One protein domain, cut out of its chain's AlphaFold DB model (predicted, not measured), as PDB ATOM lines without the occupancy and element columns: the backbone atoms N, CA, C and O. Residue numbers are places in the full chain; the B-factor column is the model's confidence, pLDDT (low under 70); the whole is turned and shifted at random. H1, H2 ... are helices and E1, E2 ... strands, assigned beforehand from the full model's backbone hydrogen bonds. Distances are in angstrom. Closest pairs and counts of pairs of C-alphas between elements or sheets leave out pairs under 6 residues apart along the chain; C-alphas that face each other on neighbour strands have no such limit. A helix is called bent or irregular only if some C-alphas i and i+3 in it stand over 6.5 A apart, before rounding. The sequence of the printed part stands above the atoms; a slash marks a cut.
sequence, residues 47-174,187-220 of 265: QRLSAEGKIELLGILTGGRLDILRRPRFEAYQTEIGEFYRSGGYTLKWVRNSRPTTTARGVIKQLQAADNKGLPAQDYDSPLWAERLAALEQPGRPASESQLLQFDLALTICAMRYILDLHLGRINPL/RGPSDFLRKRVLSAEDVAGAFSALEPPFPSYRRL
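What this domain is: This is residues 47 to 174 and 187 to 220 of the 265 residues of an uncharacterized protein of Elusimicrobia bacterium CG08_land_8_20_14_0_20_51_18 (UniProt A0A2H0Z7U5). One long helix, H7, runs through the middle of an elongated body, between the pair H1 and H2 on one side and H3, H5 and H6 on the opposite side. The short strand E1 and the helix H8 cross it on a third side, the long link of residues 64 to 74 passes along the fourth, H9 packs on H3, and the last helix, H10, lies out at one end beyond residues 209 to 214. The printed part has 162 residues with ten named helices and one named strand, in the order H1, H2, E1, H3 to H10, and its class is mostly helix. It is compact, with a radius of gyration of the C-alphas of 15.6 A, and spans 49 by 32 by 27 A, only just elongated.

Where its parts are: H1 is residues 51 to 63, 18.3 A long, and begins at C-alpha 51 at (-37.855, 9.711, 55.851). H2 is residues 75 to 87, 19.2 A long. E1 is residues 91 to 96, 9.8 A long. H3 is residues 102 to 112, 15.3 A long; H4 is residues 114 to 117 and H5 residues 121 to 124. H6 is residues 126 to 136, 16.7 A long. H7 is residues 145 to 168, 34.4 A long, from C-alpha 145 at (-26.999, 11.707, 56.502) to C-alpha 168 at (-27.333, 35.350, 31.532). H8 is residues 189 to 197, H9 residues 203 to 208 and H10 residues 215 to 220, which ends at C-alpha 220 at (-13.955, 39.441, 26.934). H2 is irregular, with C-alphas 76 and 79 at 7.8 A, and H6 only just so, with C-alphas 127 and 130 at 6.9 A.

How they stand to each other: H7 is the hub and touches six helices. Its residues 145 to 149 alone touch residues 53 to 57 of H1, at a steep tilt of 39 degrees, with the C-alphas of Gly 53 and Ser 146 closest at 6.5 A. H1 and H2 form a helical hairpin at a shallow tilt of 26 degrees; residues 61 to 62 of H1 alone touch residues 78 to 82 of H2, closest at the C-alphas of Leu 61 and Gln 78, 6.1 A. Residues 77 to 81 of H2 alone touch residues 156 to 160 of H7, closest at the C-alphas of Ile 81 and Ile 157, 7.3 A. E1 pairs with no named strand, but its residues 95 to 96 pair with residues 99 to 100, antiparallel; the closest C-alphas of E1 and H7 are those of Trp 94 and Asp 152, 5.5 A. H3 touches H7 at a steep tilt of 53 degrees, closest at the C-alphas of Leu 111 and Tyr 162, 7.2 A. H4 is close to H7 but not clearly touching, with the C-alphas of Lys 117 and Leu 166 at 7.5 A. H5 touches H7, closest at the C-alphas of Tyr 124 and Cys 158, 4.8 A. H6 and H7 form a helical hairpin and only just touch, with 3 pairs of C-alphas within 8 A, the closest those of Arg 132 and Phe 151, 7.0 A. H8 is about perpendicular to H7, 82 degrees, and touches it, closest at the C-alphas of Met 160 and Pro 189, 5.7 A. H9 touches H3, closest at the C-alphas of Gly 106 and Val 203, 5.8 A, and touches H8 only at the corner. H10 touches no helix. The helix packing is mostly crossed, at more than a shallow tilt, but only just. Every O i to N i+4 pair is within hydrogen-bond range in H1, H3, H7, H8, H9 and H10; H2 has 7 of 9 and H6 5 of 7, and H4 and H5 are too short for such a pair.

The domain as a whole: The two C-alphas farthest apart are those of Gly 140 and Leu 174, 53.3 A. Residues 175 to 186 are not printed, and C-alphas 174 and 187 are 18.3 A apart across this cut, in the link from H7 to H8. Of the links printed whole, that from H1 to H2 is long, with 11 residues. The mean pLDDT of the printed part is 92.3; residues 171 to 174 and residue 187 are under 70.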
ATOM      1  N   GLN A  47     -27.420   7.388  46.731       85.19
ATOM      2  CA  GLN A  47     -27.753   7.423  48.153       85.19
ATOM      3  C   GLN A  47     -29.122   8.072  48.384       85.19
ATOM      4  O   GLN A  47     -29.285   9.292  48.307       85.19
ATOM      5  N   ARG A  48     -30.132   7.229  48.604       91.00
ATOM      6  CA  ARG A  48     -31.514   7.634  48.854       91.00
ATOM      7  C   ARG A  48     -31.646   8.171  50.274       91.00
ATOM      8  O   ARG A  48     -31.137   7.546  51.198       91.00
ATOM      9  N   LEU A  49     -32.340   9.298  50.432       94.38
ATOM     10  CA  LEU A  49     -32.634   9.845  51.753       94.38
ATOM     11  C   LEU A  49     -33.642   8.967  52.506       94.38
ATOM     12  O   LEU A  49     -34.600   8.456  51.915       94.38
ATOM     13  N   SER A  50     -33.444   8.867  53.817       95.75
ATOM     14  CA  SER A  50     -34.422   8.381  54.791       95.75
ATOM     15  C   SER A  50     -35.688   9.257  54.822       95.75
ATOM     16  O   SER A  50     -35.793  10.285  54.137       95.75
ATOM     17  N   ALA A  51     -36.681   8.868  55.629       96.56
ATOM     18  CA  ALA A  51     -37.855   9.711  55.851       96.56
ATOM     19  C   ALA A  51     -37.459  11.020  56.557       96.56
ATOM     20  O   ALA A  51     -37.916  12.098  56.176       96.56
ATOM     21  N   GLU A  52     -36.547  10.922  57.519       97.00
ATOM     22  CA  GLU A  52     -35.992  11.999  58.329       97.00
ATOM     23  C   GLU A  52     -35.172  12.968  57.464       97.00
ATOM     24  O   GLU A  52     -35.448  14.168  57.447       97.00
ATOM     25  N   GLY A  53     -34.244  12.454  56.652       97.25
ATOM     26  CA  GLY A  53     -33.442  13.245  55.715       97.25
ATOM     27  C   GLY A  53     -34.288  13.909  54.624       97.25
ATOM     28  O   GLY A  53     -34.005  15.030  54.197       97.25
ATOM     29  N   LYS A  54     -35.395  13.279  54.201       97.75
ATOM     30  CA  LYS A  54     -36.374  13.921  53.314       97.75
ATOM     31  C   LYS A  54     -37.126  15.061  54.015       97.75
ATOM     32  O   LYS A  54     -37.381  16.080  53.371       97.75
ATOM     33  N   ILE A  55     -37.481  14.915  55.293       98.19
ATOM     34  CA  ILE A  55     -38.098  15.988  56.092       98.19
ATOM     35  C   ILE A  55     -37.113  17.154  56.263       98.19
ATOM     36  O   ILE A  55     -37.504  18.297  56.032       98.19
ATOM     37  N   GLU A  56     -35.838  16.883  56.568       98.25
ATOM     38  CA  GLU A  56     -34.777  17.899  56.645       98.25
ATOM     39  C   GLU A  56     -34.643  18.666  55.318       98.25
ATOM     40  O   GLU A  56     -34.750  19.894  55.298       98.25
ATOM     41  N   LEU A  57     -34.516  17.955  54.190       98.06
ATOM     42  CA  LEU A  57     -34.447  18.557  52.855       98.06
ATOM     43  C   LEU A  57     -35.667  19.443  52.560       98.06
ATOM     44  O   LEU A  57     -35.511  20.574  52.103       98.06
ATOM     45  N   LEU A  58     -36.884  18.955  52.817       97.69
ATOM     46  CA  LEU A  58     -38.110  19.721  52.575       97.69
ATOM     47  C   LEU A  58     -38.232  20.937  53.505       97.69
ATOM     48  O   LEU A  58     -38.707  21.983  53.058       97.69
ATOM     49  N   GLY A  59     -37.764  20.843  54.751       98.00
ATOM     50  CA  GLY A  59     -37.687  21.972  55.680       98.00
ATOM     51  C   GLY A  59     -36.736  23.060  55.179       98.00
ATOM     52  O   GLY A  59     -37.130  24.223  55.083       98.00
ATOM     53  N   ILE A  60     -35.524  22.677  54.762       98.19
ATOM     54  CA  ILE A  60     -34.525  23.595  54.187       98.19
ATOM     55  C   ILE A  60     -35.058  24.250  52.902       98.19
ATOM     56  O   ILE A  60     -34.957  25.467  52.737       98.19
ATOM     57  N   LEU A  61     -35.669  23.466  52.004       96.56
ATOM     58  CA  LEU A  61     -36.283  23.982  50.777       96.56
ATOM     59  C   LEU A  61     -37.418  24.965  51.071       96.56
ATOM     60  O   LEU A  61     -37.470  26.014  50.437       96.56
ATOM     61  N   THR A  62     -38.284  24.673  52.044       96.62
ATOM     62  CA  THR A  62     -39.395  25.560  52.438       96.62
ATOM     63  C   THR A  62     -38.880  26.862  53.053       96.62
ATOM     64  O   THR A  62     -39.373  27.935  52.717       96.62
ATOM     65  N   GLY A  63     -37.842  26.791  53.894       96.31
ATOM     66  CA  GLY A  63     -37.195  27.966  54.484       96.31
ATOM     67  C   GLY A  63     -36.353  28.792  53.504       96.31
ATOM     68  O   GLY A  63     -36.003  29.926  53.821       96.31
ATOM     69  N   GLY A  64     -36.002  28.246  52.332       95.50
ATOM     70  CA  GLY A  64     -35.242  28.950  51.289       95.50
ATOM     71  C   GLY A  64     -33.819  29.343  51.699       95.50
ATOM     72  O   GLY A  64     -33.212  30.216  51.075       95.50
ATOM     73  N   ARG A  65     -33.289  28.724  52.764       97.19
ATOM     74  CA  ARG A  65     -32.036  29.108  53.416       97.19
ATOM     75  C   ARG A  65     -31.230  27.888  53.854       97.19
ATOM     76  O   ARG A  65     -31.760  27.013  54.523       97.19
ATOM     77  N   LEU A  66     -29.934  27.873  53.534       98.12
ATOM     78  CA  LEU A  66     -28.970  26.866  53.991       98.12
ATOM     79  C   LEU A  66     -27.746  27.564  54.598       98.12
ATOM     80  O   LEU A  66     -26.952  28.166  53.877       98.12
ATOM     81  N   ASP A  67     -27.603  27.497  55.923       97.44
ATOM     82  CA  ASP A  67     -26.638  28.306  56.686       97.44
ATOM     83  C   ASP A  67     -25.166  28.029  56.379       97.44
ATOM     84  O   ASP A  67     -24.342  28.930  56.515       97.44
ATOM     85  N   ILE A  68     -24.826  26.822  55.915       96.69
ATOM     86  CA  ILE A  68     -23.437  26.492  55.574       96.69
ATOM     87  C   ILE A  68     -22.916  27.251  54.343       96.69
ATOM     88  O   ILE A  68     -21.705  27.274  54.132       96.69
ATOM     89  N   LEU A  69     -23.793  27.839  53.515       98.00
ATOM     90  CA  LEU A  69     -23.424  28.585  52.305       98.00
ATOM     91  C   LEU A  69     -22.950  30.006  52.628       98.00
ATOM     92  O   LEU A  69     -23.574  30.697  53.431       98.00
ATOM     93  N   ARG A  70     -21.973  30.541  51.876       96.19
ATOM     94  CA  ARG A  70     -21.585  31.964  52.009       96.19
ATOM     95  C   ARG A  70     -22.736  32.915  51.662       96.19
ATOM     96  O   ARG A  70     -22.843  34.010  52.211       96.19
ATOM     97  N   ARG A  71     -23.610  32.495  50.744       94.62
ATOM     98  CA  ARG A  71     -24.904  33.131  50.453       94.62
ATOM     99  C   ARG A  71     -26.017  32.170  50.901       94.62
ATOM    100  O   ARG A  71     -26.425  31.348  50.077       94.62
ATOM    101  N   PRO A  72     -26.515  32.253  52.154       96.75
ATOM    102  CA  PRO A  72     -27.469  31.277  52.695       96.75
ATOM    103  C   PRO A  72     -28.801  31.221  51.948       96.75
ATOM    104  O   PRO A  72     -29.364  30.149  51.778       96.75
ATOM    105  N   ARG A  73     -29.287  32.382  51.499       95.88
ATOM    106  CA  ARG A  73     -30.596  32.591  50.867       95.88
ATOM    107  C   ARG A  73     -30.632  32.163  49.396       95.88
ATOM    108  O   ARG A  73     -29.791  32.602  48.605       95.88
ATOM    109  N   PHE A  74     -31.576  31.302  49.027       92.50
ATOM    110  CA  PHE A  74     -31.747  30.743  47.681       92.50
ATOM    111  C   PHE A  74     -33.209  30.742  47.197       92.50
ATOM    112  O   PHE A  74     -33.547  29.980  46.297       92.50
ATOM    113  N   GLU A  75     -34.064  31.619  47.724       88.69
ATOM    114  CA  GLU A  75     -35.509  31.683  47.450       88.69
ATOM    115  C   GLU A  75     -35.829  31.675  45.944       88.69
ATOM    116  O   GLU A  75     -36.627  30.870  45.470       88.69
ATOM    117  N   ALA A  76     -35.089  32.467  45.160       83.31
ATOM    118  CA  ALA A  76     -35.198  32.535  43.696       83.31
ATOM    119  C   ALA A  76     -34.933  31.205  42.947       83.31
ATOM    120  O   ALA A  76     -35.175  31.122  41.746       83.31
ATOM    121  N   TYR A  77     -34.433  30.176  43.635       86.50
ATOM    122  CA  TYR A  77     -34.087  28.859  43.097       86.50
ATOM    123  C   TYR A  77     -34.913  27.724  43.734       86.50
ATOM    124  O   TYR A  77     -34.768  26.577  43.315       86.50
ATOM    125  N   GLN A  78     -35.772  28.003  44.730       89.50
ATOM    126  CA  GLN A  78     -36.502  26.978  45.501       89.50
ATOM    127  C   GLN A  78     -37.256  25.986  44.610       89.50
ATOM    128  O   GLN A  78     -37.138  24.778  44.810       89.50
ATOM    129  N   THR A  79     -37.983  26.483  43.605       87.94
ATOM    130  CA  THR A  79     -38.749  25.653  42.662       87.94
ATOM    131  C   THR A  79     -37.840  24.717  41.867       87.94
ATOM    132  O   THR A  79     -38.059  23.511  41.865       87.94
ATOM    133  N   GLU A  80     -36.776  25.240  41.252       88.75
ATOM    134  CA  GLU A  80     -35.825  24.457  40.446       88.75
ATOM    135  C   GLU A  80     -35.109  23.378  41.271       88.75
ATOM    136  O   GLU A  80     -34.985  22.231  40.834       88.75
ATOM    137  N   ILE A  81     -34.679  23.713  42.491       93.69
ATOM    138  CA  ILE A  81     -34.020  22.761  43.396       93.69
ATOM    139  C   ILE A  81     -35.028  21.710  43.890       93.69
ATOM    140  O   ILE A  81     -34.720  20.518  43.904       93.69
ATOM    141  N   GLY A  82     -36.249  22.120  44.247       93.88
ATOM    142  CA  GLY A  82     -37.327  21.204  44.619       93.88
ATOM    143  C   GLY A  82     -37.634  20.204  43.504       93.88
ATOM    144  O   GLY A  82     -37.684  18.999  43.752       93.88
ATOM    145  N   GLU A  83     -37.731  20.678  42.262       92.25
ATOM    146  CA  GLU A  83     -37.897  19.856  41.062       92.25
ATOM    147  C   GLU A  83     -36.720  18.901  40.820       92.25
ATOM    148  O   GLU A  83     -36.929  17.734  40.471       92.25
ATOM    149  N   PHE A  84     -35.483  19.344  41.060       94.44
ATOM    150  CA  PHE A  84     -34.280  18.516  40.934       94.44
ATOM    151  C   PHE A  84     -34.320  17.294  41.864       94.44
ATOM    152  O   PHE A  84     -34.152  16.158  41.410       94.44
ATOM    153  N   TYR A  85     -34.627  17.493  43.151       95.81
ATOM    154  CA  TYR A  85     -34.737  16.383  44.102       95.81
ATOM    155  C   TYR A  85     -36.017  15.565  43.922       95.81
ATOM    156  O   TYR A  85     -35.964  14.339  44.036       95.81
ATOM    157  N   ARG A  86     -37.152  16.196  43.595       94.31
ATOM    158  CA  ARG A  86     -38.434  15.510  43.366       94.31
ATOM    159  C   ARG A  86     -38.362  14.570  42.164       94.31
ATOM    160  O   ARG A  86     -38.690  13.393  42.300       94.31
ATOM    161  N   SER A  87     -37.890  15.056  41.013       91.50
ATOM    162  CA  SER A  87     -37.671  14.229  39.812       91.50
ATOM    163  C   SER A  87     -36.595  13.163  40.032       91.50
ATOM    164  O   SER A  87     -36.695  12.056  39.511       91.50
ATOM    165  N   GLY A  88     -35.597  13.469  40.864       88.75
ATOM    166  CA  GLY A  88     -34.561  12.547  41.304       88.75
ATOM    167  C   GLY A  88     -34.962  11.585  42.427       88.75
ATOM    168  O   GLY A  88     -34.063  10.935  42.965       88.75
ATOM    169  N   GLY A  89     -36.239  11.514  42.819       92.94
ATOM    170  CA  GLY A  89     -36.744  10.579  43.826       92.94
ATOM    171  C   GLY A  89     -36.178  10.775  45.239       92.94
ATOM    172  O   GLY A  89     -36.028   9.783  45.946       92.94
ATOM    173  N   TYR A  90     -35.836  12.008  45.633       95.00
ATOM    174  CA  TYR A  90     -35.202  12.373  46.916       95.00
ATOM    175  C   TYR A  90     -33.920  11.580  47.209       95.00
ATOM    176  O   TYR A  90     -33.697  11.057  48.296       95.00
ATOM    177  N   THR A  91     -33.088  11.452  46.183       94.94
ATOM    178  CA  THR A  91     -31.815  10.729  46.231       94.94
ATOM    179  C   THR A  91     -30.686  11.713  45.959       94.94
ATOM    180  O   THR A  91     -30.800  12.485  45.003       94.94
ATOM    181  N   LEU A  92     -29.624  11.676  46.765       96.19
ATOM    182  CA  LEU A  92     -28.440  12.530  46.629       96.19
ATOM    183  C   LEU A  92     -27.790  12.350  45.244       96.19
ATOM    184  O   LEU A  92     -27.816  11.252  44.679       96.19
ATOM    185  N   LYS A  93     -27.270  13.437  44.659       94.62
ATOM    186  CA  LYS A  93     -26.787  13.489  43.257       94.62
ATOM    187  C   LYS A  93     -25.278  13.682  43.121       94.62
ATOM    188  O   LYS A  93     -24.705  13.421  42.065       94.62
ATOM    189  N   TRP A  94     -24.628  14.092  44.196       96.69
ATOM    190  CA  TRP A  94     -23.203  14.382  44.299       96.69
ATOM    191  C   TRP A  94     -22.483  13.419  45.250       96.69
ATOM    192  O   TRP A  94     -21.252  13.374  45.260       96.69
ATOM    193  N   VAL A  95     -23.244  12.618  46.001       94.94
ATOM    194  CA  VAL A  95     -22.770  11.595  46.940       94.94
ATOM    195  C   VAL A  95     -23.162  10.191  46.461       94.94
ATOM    196  O   VAL A  95     -24.299   9.949  46.058       94.94
ATOM    197  N   ARG A  96     -22.222   9.244  46.552       92.25
ATOM    198  CA  ARG A  96     -22.438   7.804  46.325       92.25
ATOM    199  C   ARG A  96     -21.613   7.021  47.345       92.25
ATOM    200  O   ARG A  96     -20.440   7.337  47.532       92.25
ATOM    201  N   ASN A  97     -22.203   6.028  48.015       89.38
ATOM    202  CA  ASN A  97     -21.564   5.275  49.110       89.38
ATOM    203  C   ASN A  97     -20.918   6.188  50.182       89.38
ATOM    204  O   ASN A  97     -19.765   5.988  50.563       89.38
ATOM    205  N   SER A  98     -21.634   7.233  50.610       90.69
ATOM    206  CA  SER A  98     -21.177   8.270  51.551       90.69
ATOM    207  C   SER A  98     -19.908   9.035  51.132       90.69
ATOM    208  O   SER A  98     -19.249   9.631  51.980       90.69
ATOM    209  N   ARG A  99     -19.553   9.059  49.836       93.50
ATOM    210  CA  ARG A  99     -18.391   9.801  49.309       93.50
ATOM    211  C   ARG A  99     -18.759  10.723  48.136       93.50
ATOM    212  O   ARG A  99     -19.633  10.369  47.343       93.50
ATOM    213  N   PRO A 100     -18.071  11.871  47.963       95.88
ATOM    214  CA  PRO A 100     -18.249  12.740  46.800       95.88
ATOM    215  C   PRO A 100     -17.878  12.038  45.487       95.88
ATOM    216  O   PRO A 100     -16.771  11.495  45.363       95.88
ATOM    217  N   THR A 101     -18.766  12.094  44.490       96.19
ATOM    218  CA  THR A 101     -18.535  11.515  43.156       96.19
ATOM    219  C   THR A 101     -17.424  12.242  42.387       96.19
ATOM    220  O   THR A 101     -17.053  13.381  42.690       96.19
ATOM    221  N   THR A 102     -16.889  11.600  41.345       96.12
ATOM    222  CA  THR A 102     -15.969  12.241  40.388       96.12
ATOM    223  C   THR A 102     -16.611  13.470  39.744       96.12
ATOM    224  O   THR A 102     -15.990  14.533  39.709       96.12
ATOM    225  N   THR A 103     -17.881  13.363  39.341       97.25
ATOM    226  CA  THR A 103     -18.685  14.466  38.804       97.25
ATOM    227  C   THR A 103     -18.805  15.619  39.798       97.25
ATOM    228  O   THR A 103     -18.556  16.759  39.419       97.25
ATOM    229  N   ALA A 104     -19.083  15.350  41.081       97.94
ATOM    230  CA  ALA A 104     -19.152  16.382  42.121       97.94
ATOM    231  C   ALA A 104     -17.841  17.176  42.242       97.94
ATOM    232  O   ALA A 104     -17.854  18.406  42.275       97.94
ATOM    233  N   ARG A 105     -16.690  16.490  42.224       98.06
ATOM    234  CA  ARG A 105     -15.367  17.142  42.219       98.06
ATOM    235  C   ARG A 105     -15.108  17.912  40.921       98.06
ATOM    236  O   ARG A 105     -14.475  18.963  40.961       98.06
ATOM    237  N   GLY A 106     -15.610  17.420  39.788       98.19
ATOM    238  CA  GLY A 106     -15.606  18.131  38.509       98.19
ATOM    239  C   GLY A 106     -16.376  19.453  38.579       98.19
ATOM    240  O   GLY A 106     -15.833  20.486  38.194       98.19
ATOM    241  N   VAL A 107     -17.589  19.443  39.142       98.56
ATOM    242  CA  VAL A 107     -18.401  20.654  39.354       98.56
ATOM    243  C   VAL A 107     -17.695  21.612  40.310       98.56
ATOM    244  O   VAL A 107     -17.521  22.774  39.962       98.56
ATOM    245  N   ILE A 108     -17.204  21.135  41.460       98.62
ATOM    246  CA  ILE A 108     -16.450  21.957  42.423       98.62
ATOM    247  C   ILE A 108     -15.265  22.664  41.748       98.62
ATOM    248  O   ILE A 108     -15.092  23.864  41.946       98.62
ATOM    249  N   LYS A 109     -14.504  21.973  40.887       98.31
ATOM    250  CA  LYS A 109     -13.422  22.599  40.106       98.31
ATOM    251  C   LYS A 109     -13.925  23.715  39.184       98.31
ATOM    252  O   LYS A 109     -13.257  24.739  39.088       98.31
ATOM    253  N   GLN A 110     -15.087  23.560  38.540       98.00
ATOM    254  CA  GLN A 110     -15.685  24.635  37.733       98.00
ATOM    255  C   GLN A 110     -16.123  25.825  38.594       98.00
ATOM    256  O   GLN A 110     -15.855  26.961  38.225       98.00
ATOM    257  N   LEU A 111     -16.719  25.581  39.766       98.38
ATOM    258  CA  LEU A 111     -17.115  26.643  40.701       98.38
ATOM    259  C   LEU A 111     -15.904  27.407  41.253       98.38
ATOM    260  O   LEU A 111     -15.927  28.632  41.328       98.38
ATOM    261  N   GLN A 112     -14.822  26.700  41.586       98.06
ATOM    262  CA  GLN A 112     -13.553  27.301  42.008       98.06
ATOM    263  C   GLN A 112     -12.879  28.087  40.875       98.06
ATOM    264  O   GLN A 112     -12.261  29.119  41.125       98.06
ATOM    265  N   ALA A 113     -13.044  27.637  39.629       96.06
ATOM    266  CA  ALA A 113     -12.554  28.303  38.426       96.06
ATOM    267  C   ALA A 113     -13.531  29.336  37.829       96.06
ATOM    268  O   ALA A 113     -13.195  29.930  36.806       96.06
ATOM    269  N   ALA A 114     -14.700  29.593  38.431       95.81
ATOM    270  CA  ALA A 114     -15.720  30.520  37.911       95.81
ATOM    271  C   ALA A 114     -15.160  31.929  37.654       95.81
ATOM    272  O   ALA A 114     -15.527  32.629  36.707       95.81
ATOM    273  N   ASP A 115     -14.170  32.292  38.463       93.69
ATOM    274  CA  ASP A 115     -13.392  33.514  38.382       93.69
ATOM    275  C   ASP A 115     -12.774  33.719  36.980       93.69
ATOM    276  O   ASP A 115     -12.775  34.825  36.438       93.69
ATOM    277  N   ASN A 116     -12.371  32.633  36.318       92.06
ATOM    278  CA  ASN A 116     -11.819  32.614  34.959       92.06
ATOM    279  C   ASN A 116     -12.849  32.925  33.857       92.06
ATOM    280  O   ASN A 116     -12.481  33.029  32.686       92.06
ATOM    281  N   LYS A 117     -14.130  33.057  34.223       91.56
ATOM    282  CA  LYS A 117     -15.251  33.496  33.376       91.56
ATOM    283  C   LYS A 117     -15.741  34.906  33.738       91.56
ATOM    284  O   LYS A 117     -16.753  35.352  33.212       91.56
ATOM    285  N   GLY A 118     -15.033  35.611  34.629       89.69
ATOM    286  CA  GLY A 118     -15.451  36.914  35.155       89.69
ATOM    287  C   GLY A 118     -16.501  36.831  36.269       89.69
ATOM    288  O   GLY A 118     -17.092  37.850  36.619       89.69
ATOM    289  N   LEU A 119     -16.736  35.641  36.832       92.56
ATOM    290  CA  LEU A 119     -17.714  35.405  37.891       92.56
ATOM    291  C   LEU A 119     -16.994  35.156  39.229       92.56
ATOM    292  O   LEU A 119     -16.386  34.101  39.370       92.56
ATOM    293  N   PRO A 120     -17.064  36.068  40.220       93.50
ATOM    294  CA  PRO A 120     -16.424  35.897  41.528       93.50
ATOM    295  C   PRO A 120     -16.651  34.507  42.144       93.50
ATOM    296  O   PRO A 120     -17.745  34.213  42.632       93.50
ATOM    297  N   ALA A 121     -15.617  33.654  42.165       96.31
ATOM    298  CA  ALA A 121     -15.752  32.236  42.532       96.31
ATOM    299  C   ALA A 121     -16.208  32.049  43.985       96.31
ATOM    300  O   ALA A 121     -16.829  31.050  44.357       96.31
ATOM    301  N   GLN A 122     -15.936  33.057  44.808       96.69
ATOM    302  CA  GLN A 122     -16.375  33.134  46.190       96.69
ATOM    303  C   GLN A 122     -17.904  33.075  46.368       96.69
ATOM    304  O   GLN A 122     -18.355  32.617  47.413       96.69
ATOM    305  N   ASP A 123     -18.697  33.495  45.373       95.19
ATOM    306  CA  ASP A 123     -20.169  33.464  45.444       95.19
ATOM    307  C   ASP A 123     -20.755  32.070  45.143       95.19
ATOM    308  O   ASP A 123     -21.948  31.837  45.363       95.19
ATOM    309  N   TYR A 124     -19.903  31.135  44.707       97.56
ATOM    310  CA  TYR A 124     -20.180  29.704  44.553       97.56
ATOM    311  C   TYR A 124     -19.372  28.872  45.562       97.56
ATOM    312  O   TYR A 124     -19.018  27.723  45.293       97.56
ATOM    313  N   ASP A 125     -19.065  29.466  46.720       98.25
ATOM    314  CA  ASP A 125     -18.401  28.842  47.868       98.25
ATOM    315  C   ASP A 125     -16.999  28.260  47.594       98.25
ATOM    316  O   ASP A 125     -16.528  27.412  48.350       98.25
ATOM    317  N   SER A 126     -16.290  28.753  46.568       97.62
ATOM    318  CA  SER A 126     -14.909  28.357  46.220       97.62
ATOM    319  C   SER A 126     -13.972  28.052  47.415       97.62
ATOM    320  O   SER A 126     -13.404  26.951  47.430       97.62
ATOM    321  N   PRO A 127     -13.840  28.926  48.445       97.00
ATOM    322  CA  PRO A 127     -12.957  28.665  49.589       97.00
ATOM    323  C   PRO A 127     -13.465  27.589  50.567       97.00
ATOM    324  O   PRO A 127     -12.668  27.048  51.324       97.00
ATOM    325  N   LEU A 128     -14.762  27.260  50.567       98.00
ATOM    326  CA  LEU A 128     -15.378  26.344  51.540       98.00
ATOM    327  C   LEU A 128     -15.354  24.876  51.074       98.00
ATOM    328  O   LEU A 128     -15.510  23.959  51.880       98.00
ATOM    329  N   TRP A 129     -15.160  24.618  49.776       98.25
ATOM    330  CA  TRP A 129     -15.236  23.258  49.229       98.25
ATOM    331  C   TRP A 129     -14.148  22.309  49.732       98.25
ATOM    332  O   TRP A 129     -14.423  21.121  49.880       98.25
ATOM    333  N   ALA A 130     -12.939  22.805  50.012       97.44
ATOM    334  CA  ALA A 130     -11.845  21.967  50.505       97.44
ATOM    335  C   ALA A 130     -12.173  21.355  51.879       97.44
ATOM    336  O   ALA A 130     -12.056  20.144  52.062       97.44
ATOM    337  N   GLU A 131     -12.663  22.180  52.809       96.50
ATOM    338  CA  GLU A 131     -13.088  21.750  54.144       96.50
ATOM    339  C   GLU A 131     -14.291  20.800  54.072       96.50
ATOM    340  O   GLU A 131     -14.274  19.731  54.678       96.50
ATOM    341  N   ARG A 132     -15.306  21.137  53.265       97.12
ATOM    342  CA  ARG A 132     -16.499  20.295  53.073       97.12
ATOM    343  C   ARG A 132     -16.167  18.910  52.516       97.12
ATOM    344  O   ARG A 132     -16.722  17.922  52.985       97.12
ATOM    345  N   LEU A 133     -15.262  18.824  51.537       97.19
ATOM    346  CA  LEU A 133     -14.782  17.543  51.014       97.19
ATOM    347  C   LEU A 133     -14.034  16.755  52.099       97.19
ATOM    348  O   LEU A 133     -14.334  15.583  52.308       97.19
ATOM    349  N   ALA A 134     -13.119  17.398  52.832       95.12
ATOM    350  CA  ALA A 134     -12.379  16.756  53.917       95.12
ATOM    351  C   ALA A 134     -13.299  16.248  55.045       95.12
ATOM    352  O   ALA A 134     -13.064  15.167  55.582       95.12
ATOM    353  N   ALA A 135     -14.369  16.980  55.370       93.69
ATOM    354  CA  ALA A 135     -15.355  16.594  56.378       93.69
ATOM    355  C   ALA A 135     -16.139  15.319  56.012       93.69
ATOM    356  O   ALA A 135     -16.490  14.556  56.910       93.69
ATOM    357  N   LEU A 136     -16.381  15.063  54.719       94.56
ATOM    358  CA  LEU A 136     -17.031  13.828  54.257       94.56
ATOM    359  C   LEU A 136     -16.073  12.635  54.133       94.56
ATOM    360  O   LEU A 136     -16.522  11.494  54.053       94.56
ATOM    361  N   GLU A 137     -14.762  12.878  54.099       92.31
ATOM    362  CA  GLU A 137     -13.742  11.851  53.849       92.31
ATOM    363  C   GLU A 137     -12.863  11.547  55.074       92.31
ATOM    364  O   GLU A 137     -11.801  10.938  54.930       92.31
ATOM    365  N   GLN A 138     -13.300  11.933  56.280       91.56
ATOM    366  CA  GLN A 138     -12.565  11.691  57.527       91.56
ATOM    367  C   GLN A 138     -12.378  10.180  57.795       91.56
ATOM    368  O   GLN A 138     -13.363   9.453  57.961       91.56
ATOM    369  N   PRO A 139     -11.130   9.675  57.889       89.06
ATOM    370  CA  PRO A 139     -10.879   8.273  58.209       89.06
ATOM    371  C   PRO A 139     -11.466   7.886  59.570       89.06
ATOM    372  O   PRO A 139     -11.328   8.616  60.548       89.06
ATOM    373  N   GLY A 140     -12.125   6.726  59.641       86.88
ATOM    374  CA  GLY A 140     -12.711   6.204  60.882       86.88
ATOM    375  C   GLY A 140     -13.970   6.928  61.380       86.88
ATOM    376  O   GLY A 140     -14.556   6.481  62.363       86.88
ATOM    377  N   ARG A 141     -14.428   7.994  60.708       89.38
ATOM    378  CA  ARG A 141     -15.642   8.737  61.072       89.38
ATOM    379  C   ARG A 141     -16.557   8.916  59.852       89.38
ATOM    380  O   ARG A 141     -16.385   9.883  59.113       89.38
ATOM    381  N   PRO A 142     -17.532   8.016  59.622       88.69
ATOM    382  CA  PRO A 142     -18.495   8.200  58.540       88.69
ATOM    383  C   PRO A 142     -19.332   9.463  58.779       88.69
ATOM    384  O   PRO A 142     -19.754   9.736  59.904       88.69
ATOM    385  N   ALA A 143     -19.575  10.226  57.714       94.31
ATOM    386  CA  ALA A 143     -20.451  11.391  57.758       94.31
ATOM    387  C   ALA A 143     -21.911  10.981  58.016       94.31
ATOM    388  O   ALA A 143     -22.375   9.954  57.513       94.31
ATOM    389  N   SER A 144     -22.642  11.798  58.778       95.50
ATOM    390  CA  SER A 144     -24.080  11.605  58.989       95.50
ATOM    391  C   SER A 144     -24.882  11.916  57.721       95.50
ATOM    392  O   SER A 144     -24.422  12.650  56.844       95.50
ATOM    393  N   GLU A 145     -26.113  11.409  57.635       95.75
ATOM    394  CA  GLU A 145     -26.999  11.707  56.502       95.75
ATOM    395  C   GLU A 145     -27.227  13.217  56.324       95.75
ATOM    396  O   GLU A 145     -27.128  13.706  55.203       95.75
ATOM    397  N   SER A 146     -27.413  13.966  57.418       97.12
ATOM    398  CA  SER A 146     -27.522  15.433  57.392       97.12
ATOM    399  C   SER A 146     -26.265  16.101  56.808       97.12
ATOM    400  O   SER A 146     -26.374  16.998  55.974       97.12
ATOM    401  N   GLN A 147     -25.054  15.629  57.139       97.31
ATOM    402  CA  GLN A 147     -23.818  16.155  56.532       97.31
ATOM    403  C   GLN A 147     -23.749  15.878  55.021       97.31
ATOM    404  O   GLN A 147     -23.351  16.756  54.252       97.31
ATOM    405  N   LEU A 148     -24.149  14.676  54.587       97.62
ATOM    406  CA  LEU A 148     -24.197  14.307  53.169       97.62
ATOM    407  C   LEU A 148     -25.250  15.133  52.415       97.62
ATOM    408  O   LEU A 148     -24.953  15.671  51.350       97.62
ATOM    409  N   LEU A 149     -26.441  15.295  52.994       97.94
ATOM    410  CA  LEU A 149     -27.533  16.114  52.473       97.94
ATOM    411  C   LEU A 149     -27.127  17.584  52.330       97.94
ATOM    412  O   LEU A 149     -27.315  18.169  51.265       97.94
ATOM    413  N   GLN A 150     -26.550  18.187  53.370       98.19
ATOM    414  CA  GLN A 150     -26.136  19.588  53.327       98.19
ATOM    415  C   GLN A 150     -25.040  19.820  52.279       98.19
ATOM    416  O   GLN A 150     -25.108  20.807  51.547       98.19
ATOM    417  N   PHE A 151     -24.076  18.900  52.133       98.56
ATOM    418  CA  PHE A 151     -23.087  18.947  51.050       98.56
ATOM    419  C   PHE A 151     -23.740  18.879  49.658       98.56
ATOM    420  O   PHE A 151     -23.446  19.712  48.796       98.56
ATOM    421  N   ASP A 152     -24.636  17.912  49.443       98.38
ATOM    422  CA  ASP A 152     -25.314  17.670  48.164       98.38
ATOM    423  C   ASP A 152     -26.180  18.872  47.749       98.38
ATOM    424  O   ASP A 152     -26.115  19.377  46.620       98.38
ATOM    425  N   LEU A 153     -26.942  19.402  48.709       98.44
ATOM    426  CA  LEU A 153     -27.803  20.561  48.531       98.44
ATOM    427  C   LEU A 153     -26.992  21.838  48.306       98.44
ATOM    428  O   LEU A 153     -27.317  22.603  47.397       98.44
ATOM    429  N   ALA A 154     -25.901  22.041  49.049       98.69
ATOM    430  CA  ALA A 154     -25.008  23.172  48.829       98.69
ATOM    431  C   ALA A 154     -24.405  23.156  47.418       98.69
ATOM    432  O   ALA A 154     -24.401  24.188  46.743       98.69
ATOM    433  N   LEU A 155     -23.934  21.995  46.948       98.75
ATOM    434  CA  LEU A 155     -23.342  21.885  45.614       98.75
ATOM    435  C   LEU A 155     -24.394  22.107  44.523       98.75
ATOM    436  O   LEU A 155     -24.128  22.820  43.557       98.75
ATOM    437  N   THR A 156     -25.613  21.602  44.723       98.25
ATOM    438  CA  THR A 156     -26.762  21.873  43.845       98.25
ATOM    439  C   THR A 156     -27.067  23.372  43.755       98.25
ATOM    440  O   THR A 156     -27.161  23.910  42.653       98.25
ATOM    441  N   ILE A 157     -27.168  24.070  44.893       97.81
ATOM    442  CA  ILE A 157     -27.465  25.510  44.949       97.81
ATOM    443  C   ILE A 157     -26.370  26.328  44.250       97.81
ATOM    444  O   ILE A 157     -26.671  27.188  43.419       97.81
ATOM    445  N   CYS A 158     -25.096  26.067  44.556       98.12
ATOM    446  CA  CYS A 158     -23.982  26.777  43.932       98.12
ATOM    447  C   CYS A 158     -23.881  26.487  42.426       98.12
ATOM    448  O   CYS A 158     -23.624  27.411  41.657       98.12
ATOM    449  N   ALA A 159     -24.149  25.252  41.989       97.25
ATOM    450  CA  ALA A 159     -24.146  24.896  40.576       97.25
ATOM    451  C   ALA A 159     -25.308  25.539  39.798       97.25
ATOM    452  O   ALA A 159     -25.074  26.064  38.715       97.25
ATOM    453  N   MET A 160     -26.530  25.589  40.348       93.81
ATOM    454  CA  MET A 160     -27.658  26.284  39.701       93.81
ATOM    455  C   MET A 160     -27.432  27.794  39.576       93.81
ATOM    456  O   MET A 160     -27.707  28.365  38.521       93.81
ATOM    457  N   ARG A 161     -26.879  28.433  40.619       93.75
ATOM    458  CA  ARG A 161     -26.445  29.840  40.561       93.75
ATOM    459  C   ARG A 161     -25.421  30.051  39.446       93.75
ATOM    460  O   ARG A 161     -25.600  30.935  38.619       93.75
ATOM    461  N   TYR A 162     -24.391  29.205  39.392       95.12
ATOM    462  CA  TYR A 162     -23.338  29.298  38.383       95.12
ATOM    463  C   TYR A 162     -23.858  29.084  36.953       95.12
ATOM    464  O   TYR A 162     -23.454  29.818  36.063       95.12
ATOM    465  N   ILE A 163     -24.793  28.153  36.723       91.69
ATOM    466  CA  ILE A 163     -25.437  27.939  35.409       91.69
ATOM    467  C   ILE A 163     -26.103  29.219  34.901       91.69
ATOM    468  O   ILE A 163     -25.890  29.613  33.754       91.69
ATOM    469  N   LEU A 164     -26.904  29.862  35.753       87.44
ATOM    470  CA  LEU A 164     -27.649  31.059  35.376       87.44
ATOM    471  C   LEU A 164     -26.723  32.275  35.227       87.44
ATOM    472  O   LEU A 164     -26.796  32.961  34.210       87.44
ATOM    473  N   ASP A 165     -25.788  32.479  36.161       90.44
ATOM    474  CA  ASP A 165     -24.788  33.554  36.090       90.44
ATOM    475  C   ASP A 165     -23.840  33.410  34.877       90.44
ATOM    476  O   ASP A 165     -23.433  34.418  34.301       90.44
ATOM    477  N   LEU A 166     -23.487  32.183  34.466       90.31
ATOM    478  CA  LEU A 166     -22.611  31.914  33.314       90.31
ATOM    479  C   LEU A 166     -23.298  32.190  31.974       90.31
ATOM    480  O   LEU A 166     -22.633  32.607  31.025       90.31
ATOM    481  N   HIS A 167     -24.611  31.969  31.899       83.56
ATOM    482  CA  HIS A 167     -25.377  32.144  30.668       83.56
ATOM    483  C   HIS A 167     -25.963  33.553  30.508       83.56
ATOM    484  O   HIS A 167     -25.809  34.171  29.456       83.56
ATOM    485  N   LEU A 168     -26.630  34.061  31.549       77.88
ATOM    486  CA  LEU A 168     -27.333  35.350  31.532       77.88
ATOM    487  C   LEU A 168     -26.441  36.517  31.982       77.88
ATOM    488  O   LEU A 168     -26.759  37.677  31.720       77.88
ATOM    489  N   GLY A 169     -25.330  36.222  32.662       78.94
ATOM    490  CA  GLY A 169     -24.575  37.212  33.422       78.94
ATOM    491  C   GLY A 169     -25.241  37.544  34.765       78.94
ATOM    492  O   GLY A 169     -26.410  37.260  35.009       78.94
ATOM    493  N   ARG A 170     -24.480  38.187  35.657       76.25
ATOM    494  CA  ARG A 170     -24.929  38.540  37.022       76.25
ATOM    495  C   ARG A 170     -25.812  39.785  37.113       76.25
ATOM    496  O   ARG A 170     -26.414  40.034  38.154       76.25
ATOM    497  N   ILE A 171     -25.795  40.628  36.084       66.19
ATOM    498  CA  ILE A 171     -26.487  41.919  36.051       66.19
ATOM    499  C   ILE A 171     -27.492  41.844  34.915       66.19
ATOM    500  O   ILE A 171     -27.095  41.602  33.780       66.19
ATOM    501  N   ASN A 172     -28.772  42.077  35.210       55.25
ATOM    502  CA  ASN A 172     -29.803  42.135  34.180       55.25
ATOM    503  C   ASN A 172     -29.533  43.341  33.250       55.25
ATOM    504  O   ASN A 172     -29.669  44.484  33.702       55.25
ATOM    505  N   PRO A 173     -29.167  43.127  31.970       52.78
ATOM    506  CA  PRO A 173     -28.819  44.219  31.065       52.78
ATOM    507  C   PRO A 173     -30.027  45.088  30.698       52.78
ATOM    508  O   PRO A 173     -29.844  46.258  30.368       52.78
ATOM    509  N   LEU A 174     -31.252  44.561  30.815       51.50
ATOM    510  CA  LEU A 174     -32.496  45.251  30.450       51.50
ATOM    511  C   LEU A 174     -32.786  46.480  31.327       51.50
ATOM    512  O   LEU A 174     -33.574  47.334  30.933       51.50
ATOM    513  N   ARG A 187     -34.698  27.884  30.701       57.59
ATOM    514  CA  ARG A 187     -35.808  27.242  31.395       57.59
ATOM    515  C   ARG A 187     -35.326  25.872  31.858       57.59
ATOM    516  O   ARG A 187     -35.286  24.924  31.075       57.59
ATOM    517  N   GLY A 188     -34.927  25.795  33.123       77.19
ATOM    518  CA  GLY A 188     -34.522  24.556  33.784       77.19
ATOM    519  C   GLY A 188     -33.011  24.388  33.993       77.19
ATOM    520  O   GLY A 188     -32.431  23.452  33.434       77.19
ATOM    521  N   PRO A 189     -32.343  25.195  34.845       85.69
ATOM    522  CA  PRO A 189     -31.042  24.820  35.410       85.69
ATOM    523  C   PRO A 189     -31.074  23.436  36.096       85.69
ATOM    524  O   PRO A 189     -30.078  22.713  36.044       85.69
ATOM    525  N   SER A 190     -32.217  23.013  36.657       89.06
ATOM    526  CA  SER A 190     -32.457  21.638  37.127       89.06
ATOM    527  C   SER A 190     -32.333  20.596  36.016       89.06
ATOM    528  O   SER A 190     -31.656  19.575  36.171       89.06
ATOM    529  N   ASP A 191     -32.945  20.866  34.864       88.19
ATOM    530  CA  ASP A 191     -32.877  20.011  33.682       88.19
ATOM    531  C   ASP A 191     -31.470  19.960  33.094       88.19
ATOM    532  O   ASP A 191     -31.014  18.879  32.713       88.19
ATOM    533  N   PHE A 192     -30.754  21.085  33.081       89.69
ATOM    534  CA  PHE A 192     -29.359  21.115  32.659       89.69
ATOM    535  C   PHE A 192     -28.469  20.269  33.579       89.69
ATOM    536  O   PHE A 192     -27.776  19.377  33.087       89.69
ATOM    537  N   LEU A 193     -28.528  20.462  34.905       92.19
ATOM    538  CA  LEU A 193     -27.765  19.628  35.844       92.19
ATOM    539  C   LEU A 193     -28.068  18.142  35.626       92.19
ATOM    540  O   LEU A 193     -27.152  17.343  35.424       92.19
ATOM    541  N   ARG A 194     -29.355  17.785  35.600       90.94
ATOM    542  CA  ARG A 194     -29.816  16.397  35.523       90.94
ATOM    543  C   ARG A 194     -29.457  15.705  34.207       90.94
ATOM    544  O   ARG A 194     -29.077  14.541  34.234       90.94
ATOM    545  N   LYS A 195     -29.591  16.396  33.068       89.19
ATOM    546  CA  LYS A 195     -29.443  15.814  31.719       89.19
ATOM    547  C   LYS A 195     -28.064  16.026  31.089       89.19
ATOM    548  O   LYS A 195     -27.747  15.334  30.125       89.19
ATOM    549  N   ARG A 196     -27.286  17.013  31.554       90.44
ATOM    550  CA  ARG A 196     -26.001  17.405  30.943       90.44
ATOM    551  C   ARG A 196     -24.805  17.330  31.881       90.44
ATOM    552  O   ARG A 196     -23.714  17.147  31.367       90.44
ATOM    553  N   VAL A 197     -24.976  17.472  33.198       94.12
ATOM    554  CA  VAL A 197     -23.844  17.482  34.149       94.12
ATOM    555  C   VAL A 197     -23.697  16.152  34.881       94.12
ATOM    556  O   VAL A 197     -22.596  15.617  34.923       94.12
ATOM    557  N   LEU A 198     -24.780  15.579  35.421       92.81
ATOM    558  CA  LEU A 198     -24.708  14.324  36.192       92.81
ATOM    559  C   LEU A 198     -24.195  13.125  35.374       92.81
ATOM    560  O   LEU A 198     -23.578  12.227  35.939       92.81
ATOM    561  N   SER A 199     -24.428  13.131  34.060       88.69
ATOM    562  CA  SER A 199     -23.989  12.108  33.102       88.69
ATOM    563  C   SER A 199     -22.751  12.505  32.283       88.69
ATOM    564  O   SER A 199     -22.414  11.807  31.329       88.69
ATOM    565  N   ALA A 200     -22.088  13.623  32.598       91.12
ATOM    566  CA  ALA A 200     -20.928  14.081  31.838       91.12
ATOM    567  C   ALA A 200     -19.654  13.304  32.193       91.12
ATOM    568  O   ALA A 200     -19.234  13.283  33.350       91.12
ATOM    569  N   GLU A 201     -18.982  12.770  31.172       91.56
ATOM    570  CA  GLU A 201     -17.567  12.387  31.259       91.56
ATOM    571  C   GLU A 201     -16.681  13.643  31.353       91.56
ATOM    572  O   GLU A 201     -15.823  13.744  32.230       91.56
ATOM    573  N   ASP A 202     -16.956  14.647  30.509       94.12
ATOM    574  CA  ASP A 202     -16.337  15.973  30.567       94.12
ATOM    575  C   ASP A 202     -17.300  17.021  31.151       94.12
ATOM    576  O   ASP A 202     -18.103  17.651  30.456       94.12
ATOM    577  N   VAL A 203     -17.185  17.237  32.462       96.19
ATOM    578  CA  VAL A 203     -17.924  18.288  33.173       96.19
ATOM    579  C   VAL A 203     -17.530  19.690  32.684       96.19
ATOM    580  O   VAL A 203     -18.381  20.576  32.657       96.19
ATOM    581  N   ALA A 204     -16.275  19.921  32.282       94.75
ATOM    582  CA  ALA A 204     -15.833  21.239  31.824       94.75
ATOM    583  C   ALA A 204     -16.480  21.595  30.478       94.75
ATOM    584  O   ALA A 204     -17.078  22.663  30.349       94.75
ATOM    585  N   GLY A 205     -16.452  20.666  29.521       93.25
ATOM    586  CA  GLY A 205     -17.150  20.780  28.241       93.25
ATOM    587  C   GLY A 205     -18.660  20.963  28.397       93.25
ATOM    588  O   GLY A 205     -19.246  21.783  27.687       93.25
ATOM    589  N   ALA A 206     -19.286  20.286  29.370       93.00
ATOM    590  CA  ALA A 206     -20.701  20.489  29.682       93.00
ATOM    591  C   ALA A 206     -20.995  21.951  30.068       93.00
ATOM    592  O   ALA A 206     -21.837  22.582  29.429       93.00
ATOM    593  N   PHE A 207     -20.280  22.529  31.042       92.69
ATOM    594  CA  PHE A 207     -20.463  23.944  31.405       92.69
ATOM    595  C   PHE A 207     -20.083  24.902  30.270       92.69
ATOM    596  O   PHE A 207     -20.771  25.901  30.070       92.69
ATOM    597  N   SER A 208     -19.056  24.592  29.477       89.75
ATOM    598  CA  SER A 208     -18.676  25.424  28.330       89.75
ATOM    599  C   SER A 208     -19.726  25.488  27.219       89.75
ATOM    600  O   SER A 208     -19.724  26.442  26.444       89.75
ATOM    601  N   ALA A 209     -20.668  24.542  27.165       88.00
ATOM    602  CA  ALA A 209     -21.815  24.608  26.259       88.00
ATOM    603  C   ALA A 209     -22.891  25.635  26.682       88.00
ATOM    604  O   ALA A 209     -23.778  25.933  25.885       88.00
ATOM    605  N   LEU A 210     -22.827  26.178  27.908       87.12
ATOM    606  CA  LEU A 210     -23.704  27.264  28.375       87.12
ATOM    607  C   LEU A 210     -23.185  28.661  28.023       87.12
ATOM    608  O   LEU A 210     -23.961  29.619  28.030       87.12
ATOM    609  N   GLU A 211     -21.882  28.781  27.762       87.81
ATOM    610  CA  GLU A 211     -21.221  30.055  27.491       87.81
ATOM    611  C   GLU A 211     -21.807  30.720  26.230       87.81
ATOM    612  O   GLU A 211     -21.956  30.049  25.202       87.81
ATOM    613  N   PRO A 212     -22.104  32.036  26.252       86.19
ATOM    614  CA  PRO A 212     -22.623  32.745  25.088       86.19
ATOM    615  C   PRO A 212     -21.776  32.503  23.821       86.19
ATOM    616  O   PRO A 212     -20.554  32.693  23.841       86.19
ATOM    617  N   PRO A 213     -22.392  32.131  22.681       84.25
ATOM    618  CA  PRO A 213     -21.663  31.671  21.492       84.25
ATOM    619  C   PRO A 213     -20.897  32.788  20.762       84.25
ATOM    620  O   PRO A 213     -20.151  32.525  19.817       84.25
ATOM    621  N   PHE A 214     -21.074  34.043  21.177       84.31
ATOM    622  CA  PHE A 214     -20.593  35.222  20.468       84.31
ATOM    623  C   PHE A 214     -19.057  35.381  20.537       84.31
ATOM    624  O   PHE A 214     -18.460  35.295  21.616       84.31
ATOM    625  N   PRO A 215     -18.379  35.727  19.423       88.38
ATOM    626  CA  PRO A 215     -16.937  35.995  19.429       88.38
ATOM    627  C   PRO A 215     -16.506  37.132  20.373       88.38
ATOM    628  O   PRO A 215     -15.377  37.129  20.859       88.38
ATOM    629  N   SER A 216     -17.391  38.097  20.644       86.62
ATOM    630  CA  SER A 216     -17.186  39.178  21.618       86.62
ATOM    631  C   SER A 216     -17.039  38.650  23.046       86.62
ATOM    632  O   SER A 216     -16.075  39.016  23.717       86.62
ATOM    633  N   TYR A 217     -17.917  37.738  23.479       88.44
ATOM    634  CA  TYR A 217     -17.839  37.081  24.787       88.44
ATOM    635  C   TYR A 217     -16.493  36.361  24.964       88.44
ATOM    636  O   TYR A 217     -15.776  36.598  25.934       88.44
ATOM    637  N   ARG A 218     -16.068  35.575  23.965       89.75
ATOM    638  CA  ARG A 218     -14.772  34.869  24.002       89.75
ATOM    639  C   ARG A 218     -13.571  35.820  24.093       89.75
ATOM    640  O   ARG A 218     -12.583  35.490  24.747       89.75
ATOM    641  N   ARG A 219     -13.636  36.998  23.457       92.25
ATOM    642  CA  ARG A 219     -12.609  38.048  23.609       92.25
ATOM    643  C   ARG A 219     -12.630  38.668  25.007       92.25
ATOM    644  O   ARG A 219     -11.561  38.877  25.567       92.25
ATOM    645  N   LEU A 220     -13.810  38.906  25.579       91.00
ATOM    646  CA  LEU A 220     -13.955  39.441  26.934       91.00
ATOM    647  C   LEU A 220     -13.397  38.475  27.990       91.00
ATOM    648  O   LEU A 220     -12.617  38.898  28.836       91.00
TER     649      LEU A 220